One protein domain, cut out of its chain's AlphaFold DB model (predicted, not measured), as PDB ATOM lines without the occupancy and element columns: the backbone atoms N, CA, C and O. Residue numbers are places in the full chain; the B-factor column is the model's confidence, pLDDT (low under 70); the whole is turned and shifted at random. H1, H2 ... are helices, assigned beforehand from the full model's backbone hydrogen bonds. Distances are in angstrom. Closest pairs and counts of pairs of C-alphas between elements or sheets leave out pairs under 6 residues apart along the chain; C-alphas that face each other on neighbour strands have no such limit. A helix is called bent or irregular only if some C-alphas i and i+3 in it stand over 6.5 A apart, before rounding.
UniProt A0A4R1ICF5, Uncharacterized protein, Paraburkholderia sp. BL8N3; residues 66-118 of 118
ATOM      1  N   HIS A  66     -28.953  32.509 -10.291       93.69
ATOM      2  CA  HIS A  66     -30.070  33.258 -10.874       93.69
ATOM      3  C   HIS A  66     -30.896  32.364 -11.817       93.69
ATOM      4  O   HIS A  66     -30.897  32.573 -13.033       93.69
ATOM      5  N   PRO A  67     -31.647  31.375 -11.295       92.50
ATOM      6  CA  PRO A  67     -32.359  30.393 -12.120       92.50
ATOM      7  C   PRO A  67     -33.386  31.024 -13.070       92.50
ATOM      8  O   PRO A  67     -33.580  30.540 -14.183       92.50
ATOM      9  N   ALA A  68     -34.002  32.147 -12.680       95.00
ATOM     10  CA  ALA A  68     -34.913  32.889 -13.549       95.00
ATOM     11  C   ALA A  68     -34.217  33.412 -14.820       95.00
ATOM     12  O   ALA A  68     -34.819  33.390 -15.891       95.00
ATOM     13  N   MET A  69     -32.944  33.819 -14.725       95.50
ATOM     14  CA  MET A  69     -32.156  34.252 -15.884       95.50
ATOM     15  C   MET A  69     -31.935  33.084 -16.849       95.50
ATOM     16  O   MET A  69     -32.207  33.209 -18.039       95.50
ATOM     17  N   LEU A  70     -31.521  31.929 -16.321       92.88
ATOM     18  CA  LEU A  70     -31.281  30.716 -17.111       92.88
ATOM     19  C   LEU A  70     -32.555  30.167 -17.772       92.88
ATOM     20  O   LEU A  70     -32.479  29.533 -18.821       92.88
ATOM     21  N   HIS A  71     -33.720  30.388 -17.160       92.00
ATOM     22  CA  HIS A  71     -34.997  29.913 -17.687       92.00
ATOM     23  C   HIS A  71     -35.608  30.854 -18.734       92.00
ATOM     24  O   HIS A  71     -36.175  30.392 -19.724       92.00
ATOM     25  N   LEU A  72     -35.525  32.169 -18.510       94.25
ATOM     26  CA  LEU A  72     -36.217  33.159 -19.337       94.25
ATOM     27  C   LEU A  72     -35.391  33.633 -20.533       94.25
ATOM     28  O   LEU A  72     -35.972  34.018 -21.545       94.25
ATOM     29  N   PHE A  73     -34.063  33.631 -20.434       94.56
ATOM     30  CA  PHE A  73     -33.191  34.230 -21.438       94.56
ATOM     31  C   PHE A  73     -32.428  33.169 -22.225       94.56
ATOM     32  O   PHE A  73     -32.045  32.120 -21.706       94.56
ATOM     33  N   LYS A  74     -32.194  33.455 -23.506       93.75
ATOM     34  CA  LYS A  74     -31.342  32.633 -24.372       93.75
ATOM     35  C   LYS A  74     -29.867  32.933 -24.119       93.75
ATOM     36  O   LYS A  74     -29.530  34.017 -23.645       93.75
ATOM     37  N   PHE A  75     -28.969  32.023 -24.494       94.00
ATOM     38  CA  PHE A  75     -27.534  32.218 -24.268       94.00
ATOM     39  C   PHE A  75     -26.990  33.512 -24.906       94.00
ATOM     40  O   PHE A  75     -26.254  34.267 -24.263       94.00
ATOM     41  N   TYR A  76     -27.429  33.836 -26.127       94.19
ATOM     42  CA  TYR A  76     -27.033  35.074 -26.812       94.19
ATOM     43  C   TYR A  76     -27.532  36.350 -26.110       94.19
ATOM     44  O   TYR A  76     -26.943  37.413 -26.281       94.19
ATOM     45  N   GLU A  77     -28.591  36.263 -25.302       95.75
ATOM     46  CA  GLU A  77     -29.111  37.374 -24.493       95.75
ATOM     47  C   GLU A  77     -28.391  37.474 -23.149       95.75
ATOM     48  O   GLU A  77     -28.105  38.569 -22.672       95.75
ATOM     49  N   LEU A  78     -28.058  36.329 -22.549       96.06
ATOM     50  CA  LEU A  78     -27.286  36.251 -21.310       96.06
ATOM     51  C   LEU A  78     -25.851  36.753 -21.489       96.06
ATOM     52  O   LEU A  78     -25.276  37.302 -20.555       96.06
ATOM     53  N   THR A  79     -25.279  36.591 -22.681       95.31
ATOM     54  CA  THR A  79     -23.907  37.007 -22.998       95.31
ATOM     55  C   THR A  79     -23.650  38.497 -22.717       95.31
ATOM     56  O   THR A  79     -22.796  38.790 -21.879       95.31
ATOM     57  N   PRO A  80     -24.364  39.464 -23.327       95.56
ATOM     58  CA  PRO A  80     -24.146  40.881 -23.035       95.56
ATOM     59  C   PRO A  80     -24.469  41.240 -21.580       95.56
ATOM     60  O   PRO A  80     -23.742  42.024 -20.976       95.56
ATOM     61  N   ILE A  81     -25.489  40.619 -20.977       95.88
ATOM     62  CA  ILE A  81     -25.824  40.829 -19.559       95.88
ATOM     63  C   ILE A  81     -24.647  40.400 -18.672       95.88
ATOM     64  O   ILE A  81     -24.224  41.144 -17.793       95.88
ATOM     65  N   CYS A  82     -24.044  39.242 -18.938       95.12
ATOM     66  CA  CYS A  82     -22.873  38.757 -18.209       95.12
ATOM     67  C   CYS A  82     -21.665  39.702 -18.325       95.12
ATOM     68  O   CYS A  82     -20.848  39.781 -17.404       95.12
ATOM     69  N   LEU A  83     -21.520  40.387 -19.460       93.81
ATOM     70  CA  LEU A  83     -20.392  41.278 -19.740       93.81
ATOM     71  C   LEU A  83     -20.612  42.715 -19.248       93.81
ATOM     72  O   LEU A  83     -19.643  43.453 -19.114       93.81
ATOM     73  N   SER A  84     -21.854  43.090 -18.945       92.38
ATOM     74  CA  SER A  84     -22.246  44.460 -18.592       92.38
ATOM     75  C   SER A  84     -21.924  44.907 -17.161       92.38
ATOM     76  O   SER A  84     -22.030  46.090 -16.864       92.38
ATOM     77  N   GLY A  85     -21.552  43.992 -16.260       85.50
ATOM     78  CA  GLY A  85     -21.271  44.334 -14.857       85.50
ATOM     79  C   GLY A  85     -22.508  44.696 -14.022       85.50
ATOM     80  O   GLY A  85     -22.363  45.220 -12.924       85.50
ATOM     81  N   LEU A  86     -23.717  44.406 -14.516       91.81
ATOM     82  CA  LEU A  86     -24.966  44.656 -13.798       91.81
ATOM     83  C   LEU A  86     -25.004  43.964 -12.428       91.81
ATOM     84  O   LEU A  86     -24.651  42.786 -12.307       91.81
ATOM     85  N   THR A  87     -25.488  44.697 -11.422       92.88
ATOM     86  CA  THR A  87     -25.798  44.172 -10.080       92.88
ATOM     87  C   THR A  87     -27.019  43.254 -10.102       92.88
ATOM     88  O   THR A  87     -27.762  43.193 -11.085       92.88
ATOM     89  N   ASP A  88     -27.251  42.550  -9.000       92.75
ATOM     90  CA  ASP A  88     -28.353  41.598  -8.897       92.75
ATOM     91  C   ASP A  88     -29.730  42.283  -8.910       92.75
ATOM     92  O   ASP A  88     -30.680  41.717  -9.457       92.75
ATOM     93  N   GLU A  89     -29.845  43.520  -8.413       93.81
ATOM     94  CA  GLU A  89     -31.069  44.324  -8.527       93.81
ATOM     95  C   GLU A  89     -31.437  44.558  -9.997       93.81
ATOM     96  O   GLU A  89     -32.573  44.308 -10.404       93.81
ATOM     97  N   HIS A  90     -30.461  44.942 -10.824       94.50
ATOM     98  CA  HIS A  90     -30.677  45.129 -12.257       94.50
ATOM     99  C   HIS A  90     -31.082  43.822 -12.952       94.50
ATOM    100  O   HIS A  90     -31.941  43.826 -13.836       94.50
ATOM    101  N   LEU A  91     -30.511  42.680 -12.547       95.19
ATOM    102  CA  LEU A  91     -30.923  41.376 -13.081       95.19
ATOM    103  C   LEU A  91     -32.392  41.079 -12.756       95.19
ATOM    104  O   LEU A  91     -33.130  40.601 -13.620       95.19
ATOM    105  N   GLN A  92     -32.847  41.397 -11.541       95.56
ATOM    106  CA  GLN A  92     -34.255  41.244 -11.171       95.56
ATOM    107  C   GLN A  92     -35.172  42.154 -11.995       95.56
ATOM    108  O   GLN A  92     -36.273  41.736 -12.364       95.56
ATOM    109  N   GLU A  93     -34.746  43.377 -12.310       94.31
ATOM    110  CA  GLU A  93     -35.501  44.269 -13.195       94.31
ATOM    111  C   GLU A  93     -35.628  43.698 -14.610       94.31
ATOM    112  O   GLU A  93     -36.728  43.691 -15.167       94.31
ATOM    113  N   LEU A  94     -34.546  43.146 -15.166       95.31
ATOM    114  CA  LEU A  94     -34.572  42.482 -16.472       95.31
ATOM    115  C   LEU A  94     -35.513  41.271 -16.473       95.31
ATOM    116  O   LEU A  94     -36.299  41.106 -17.408       95.31
ATOM    117  N   VAL A  95     -35.488  40.449 -15.418       96.38
ATOM    118  CA  VAL A  95     -36.427  39.326 -15.245       96.38
ATOM    119  C   VAL A  95     -37.871  39.824 -15.253       96.38
ATOM    120  O   VAL A  95     -38.691  39.304 -16.011       96.38
ATOM    121  N   LYS A  96     -38.183  40.858 -14.461       96.06
ATOM    122  CA  LYS A  96     -39.530  41.449 -14.408       96.06
ATOM    123  C   LYS A  96     -39.954  41.993 -15.771       96.06
ATOM    124  O   LYS A  96     -41.097  41.782 -16.172       96.06
ATOM    125  N   ALA A  97     -39.057  42.667 -16.490       95.31
ATOM    126  CA  ALA A  97     -39.330  43.183 -17.828       95.31
ATOM    127  C   ALA A  97     -39.671  42.048 -18.807       95.31
ATOM    128  O   ALA A  97     -40.701  42.115 -19.476       95.31
ATOM    129  N   LYS A  98     -38.886  40.965 -18.813       95.44
ATOM    130  CA  LYS A  98     -39.109  39.812 -19.697       95.44
ATOM    131  C   LYS A  98     -40.356  38.995 -19.363       95.44
ATOM    132  O   LYS A  98     -40.995  38.440 -20.251       95.44
ATOM    133  N   GLN A  99     -40.726  38.923 -18.088       95.56
ATOM    134  CA  GLN A  99     -41.980  38.291 -17.673       95.56
ATOM    135  C   GLN A  99     -43.208  39.104 -18.102       95.56
ATOM    136  O   GLN A  99     -44.232  38.516 -18.444       95.56
ATOM    137  N   ARG A 100     -43.111  40.441 -18.079       96.00
ATOM    138  CA  ARG A 100     -44.193  41.350 -18.489       96.00
ATOM    139  C   ARG A 100     -44.358  41.415 -20.002       96.00
ATOM    140  O   ARG A 100     -45.484  41.485 -20.481       96.00
ATOM    141  N   ASP A 101     -43.251  41.386 -20.732       94.69
ATOM    142  CA  ASP A 101     -43.233  41.447 -22.187       94.69
ATOM    143  C   ASP A 101     -42.400  40.296 -22.758       94.69
ATOM    144  O   ASP A 101     -41.172  40.293 -22.695       94.69
ATOM    145  N   ARG A 102     -43.076  39.320 -23.375       86.12
ATOM    146  CA  ARG A 102     -42.403  38.187 -24.029       86.12
ATOM    147  C   ARG A 102     -41.561  38.608 -25.238       86.12
ATOM    148  O   ARG A 102     -40.669  37.853 -25.618       86.12
ATOM    149  N   ALA A 103     -41.826  39.773 -25.833       91.75
ATOM    150  CA  ALA A 103     -41.024  40.337 -26.918       91.75
ATOM    151  C   ALA A 103     -39.777  41.083 -26.410       91.75
ATOM    152  O   ALA A 103     -38.964  41.541 -27.218       91.75
ATOM    153  N   PHE A 104     -39.587  41.180 -25.088       93.38
ATOM    154  CA  PHE A 104     -38.372  41.710 -24.484       93.38
ATOM    155  C   PHE A 104     -37.182  40.788 -24.786       93.38
ATOM    156  O   PHE A 104     -36.942  39.766 -24.127       93.38
ATOM    157  N   GLY A 105     -36.435  41.155 -25.823       93.25
ATOM    158  CA  GLY A 105     -35.295  40.411 -26.326       93.25
ATOM    159  C   GLY A 105     -34.005  41.220 -26.298       93.25
ATOM    160  O   GLY A 105     -33.892  42.250 -25.632       93.25
ATOM    161  N   LEU A 106     -33.021  40.750 -27.063       94.81
ATOM    162  CA  LEU A 106     -31.694  41.356 -27.142       94.81
ATOM    163  C   LEU A 106     -31.707  42.889 -27.362       94.81
ATOM    164  O   LEU A 106     -31.020  43.572 -26.605       94.81
ATOM    165  N   PRO A 107     -32.492  43.480 -28.289       95.50
ATOM    166  CA  PRO A 107     -32.479  44.935 -28.487       95.50
ATOM    167  C   PRO A 107     -32.913  45.729 -27.247       95.50
ATOM    168  O   PRO A 107     -32.383  46.803 -26.965       95.50
ATOM    169  N   GLN A 108     -33.892  45.225 -26.496       95.62
ATOM    170  CA  GLN A 108     -34.357  45.850 -25.259       95.62
ATOM    171  C   GLN A 108     -33.328  45.685 -24.136       95.62
ATOM    172  O   GLN A 108     -33.096  46.631 -23.389       95.62
ATOM    173  N   ILE A 109     -32.676  44.523 -24.063       95.50
ATOM    174  CA  ILE A 109     -31.603  44.239 -23.103       95.50
ATOM    175  C   ILE A 109     -30.420  45.188 -23.306       95.50
ATOM    176  O   ILE A 109     -29.959  45.783 -22.336       95.50
ATOM    177  N   ILE A 110     -29.960  45.378 -24.547       95.12
ATOM    178  CA  ILE A 110     -28.852  46.299 -24.846       95.12
ATOM    179  C   ILE A 110     -29.210  47.725 -24.423       95.12
ATOM    180  O   ILE A 110     -28.453  48.341 -23.676       95.12
ATOM    181  N   ARG A 111     -30.404  48.215 -24.782       94.00
ATOM    182  CA  ARG A 111     -30.874  49.542 -24.344       94.00
ATOM    183  C   ARG A 111     -30.949  49.676 -22.822       94.00
ATOM    184  O   ARG A 111     -30.640  50.736 -22.286       94.00
ATOM    185  N   ALA A 112     -31.366  48.622 -22.120       91.50
ATOM    186  CA  ALA A 112     -31.414  48.621 -20.662       91.50
ATOM    187  C   ALA A 112     -30.006  48.712 -20.051       91.50
ATOM    188  O   ALA A 112     -29.792  49.533 -19.163       91.50
ATOM    189  N   ILE A 113     -29.050  47.933 -20.568       92.88
ATOM    190  CA  ILE A 113     -27.641  47.973 -20.155       92.88
ATOM    191  C   ILE A 113     -27.045  49.370 -20.386       92.88
ATOM    192  O   ILE A 113     -26.458  49.945 -19.473       92.88
ATOM    193  N   GLU A 114     -27.239  49.948 -21.574       90.69
ATOM    194  CA  GLU A 114     -26.726  51.280 -21.929       90.69
ATOM    195  C   GLU A 114     -27.290  52.395 -21.042       90.69
ATOM    196  O   GLU A 114     -26.608  53.386 -20.791       90.69
ATOM    197  N   ARG A 115     -28.533  52.247 -20.569       87.62
ATOM    198  CA  ARG A 115     -29.161  53.210 -19.659       87.62
ATOM    199  C   ARG A 115     -28.557  53.160 -18.255       87.62
ATOM    200  O   ARG A 115     -28.538  54.185 -17.592       87.62
ATOM    201  N   ILE A 116     -28.119  51.984 -17.809       79.19
ATOM    202  CA  ILE A 116     -27.561  51.761 -16.465       79.19
ATOM    203  C   ILE A 116     -26.070  52.132 -16.413       79.19
ATOM    204  O   ILE A 116     -25.569  52.519 -15.365       79.19
ATOM    205  N   GLY A 117     -25.359  52.034 -17.540       64.12
ATOM    206  CA  GLY A 117     -23.951  52.433 -17.651       64.12
ATOM    207  C   GLY A 117     -23.700  53.944 -17.786       64.12
ATOM    208  O   GLY A 117     -22.558  54.324 -18.040       64.12
ATOM    209  N   ARG A 118     -24.737  54.784 -17.667       55.62
ATOM    210  CA  ARG A 118     -24.651  56.253 -17.595       55.62
ATOM    211  C   ARG A 118     -24.951  56.711 -16.178       55.62
ATOM    212  O   ARG A 118     -24.296  57.684 -15.752       55.62
TER     213      ARG A 118
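What this domain is: This is residues 66 to 118 of the 118 residues of an uncharacterized protein of Paraburkholderia sp. BL8N3 (UniProt A0A4R1ICF5). Four short helices make a small rounded cluster of two side-by-side pairs, H1 with H3 and H2 with H4, the helices within each pair running the same way. The two pairs run opposite ways and approach each other more loosely, H1 near H2 and H3 near H4, with tight links joining the helices in chain order. The printed part has 53 residues, with H1, H2, H3 and H4 along the chain and no named strand, and its class is all helix. It is compact, with a radius of gyration of the C-alphas of 9.9 A and spans of 26 by 20 by 20 A.

How they stand to each other: H1, residues 67 to 72, and H2, residues 75 to 83, are close but not clearly touching, the closest C-alphas, those of Met 69 and Leu 78, being 7.6 A apart; they run opposite ways at a steep tilt of 50 degrees. H1 touches H3, residues 88 to 100, with the closest C-alphas, those of Met 69 and Val 95, 6.7 A apart; they run the same way at a shallow tilt of 34 degrees, only just short of steep. H2 and H3 are apart, but only just, at 8.3 A. H2 touches H4, residues 106 to 116, with the closest C-alphas, those of Glu 77 and Leu 106, 5.4 A apart; they run the same way at a shallow tilt of 12 degrees. H3 and H4 are close but not clearly touching, the closest C-alphas, those of Leu 94 and Ile 109, being 7.5 A apart, and run opposite ways at a steep tilt of 38 degrees. H1 and H4 are apart. Every O i to N i+4 pair is within hydrogen-bond range in H1, H3 and H4; in H2 it is 3 of 5.

Where its parts are: H1 begins at C-alpha 67 (-32.359, 30.393, -12.120) and is 8.6 A long from first to last C-alpha. H2 measures 12.4 A and is neither bent nor irregular, but only just: C-alphas 77 and 80 are 6.3 A apart. H3, the longest helix by residues, measures 18.5 A. H4 measures 15.5 A and ends at C-alpha 116 (-27.561, 51.761, -16.465).

The domain as a whole: The C-alphas farthest apart, those of His 71 and Arg 118, are 28.3 A apart. The printed part has no cut and no long link, and it ends at residue 118, the chain's last. Its mean pLDDT is 92.3, and residues 117 to 118 are under 70.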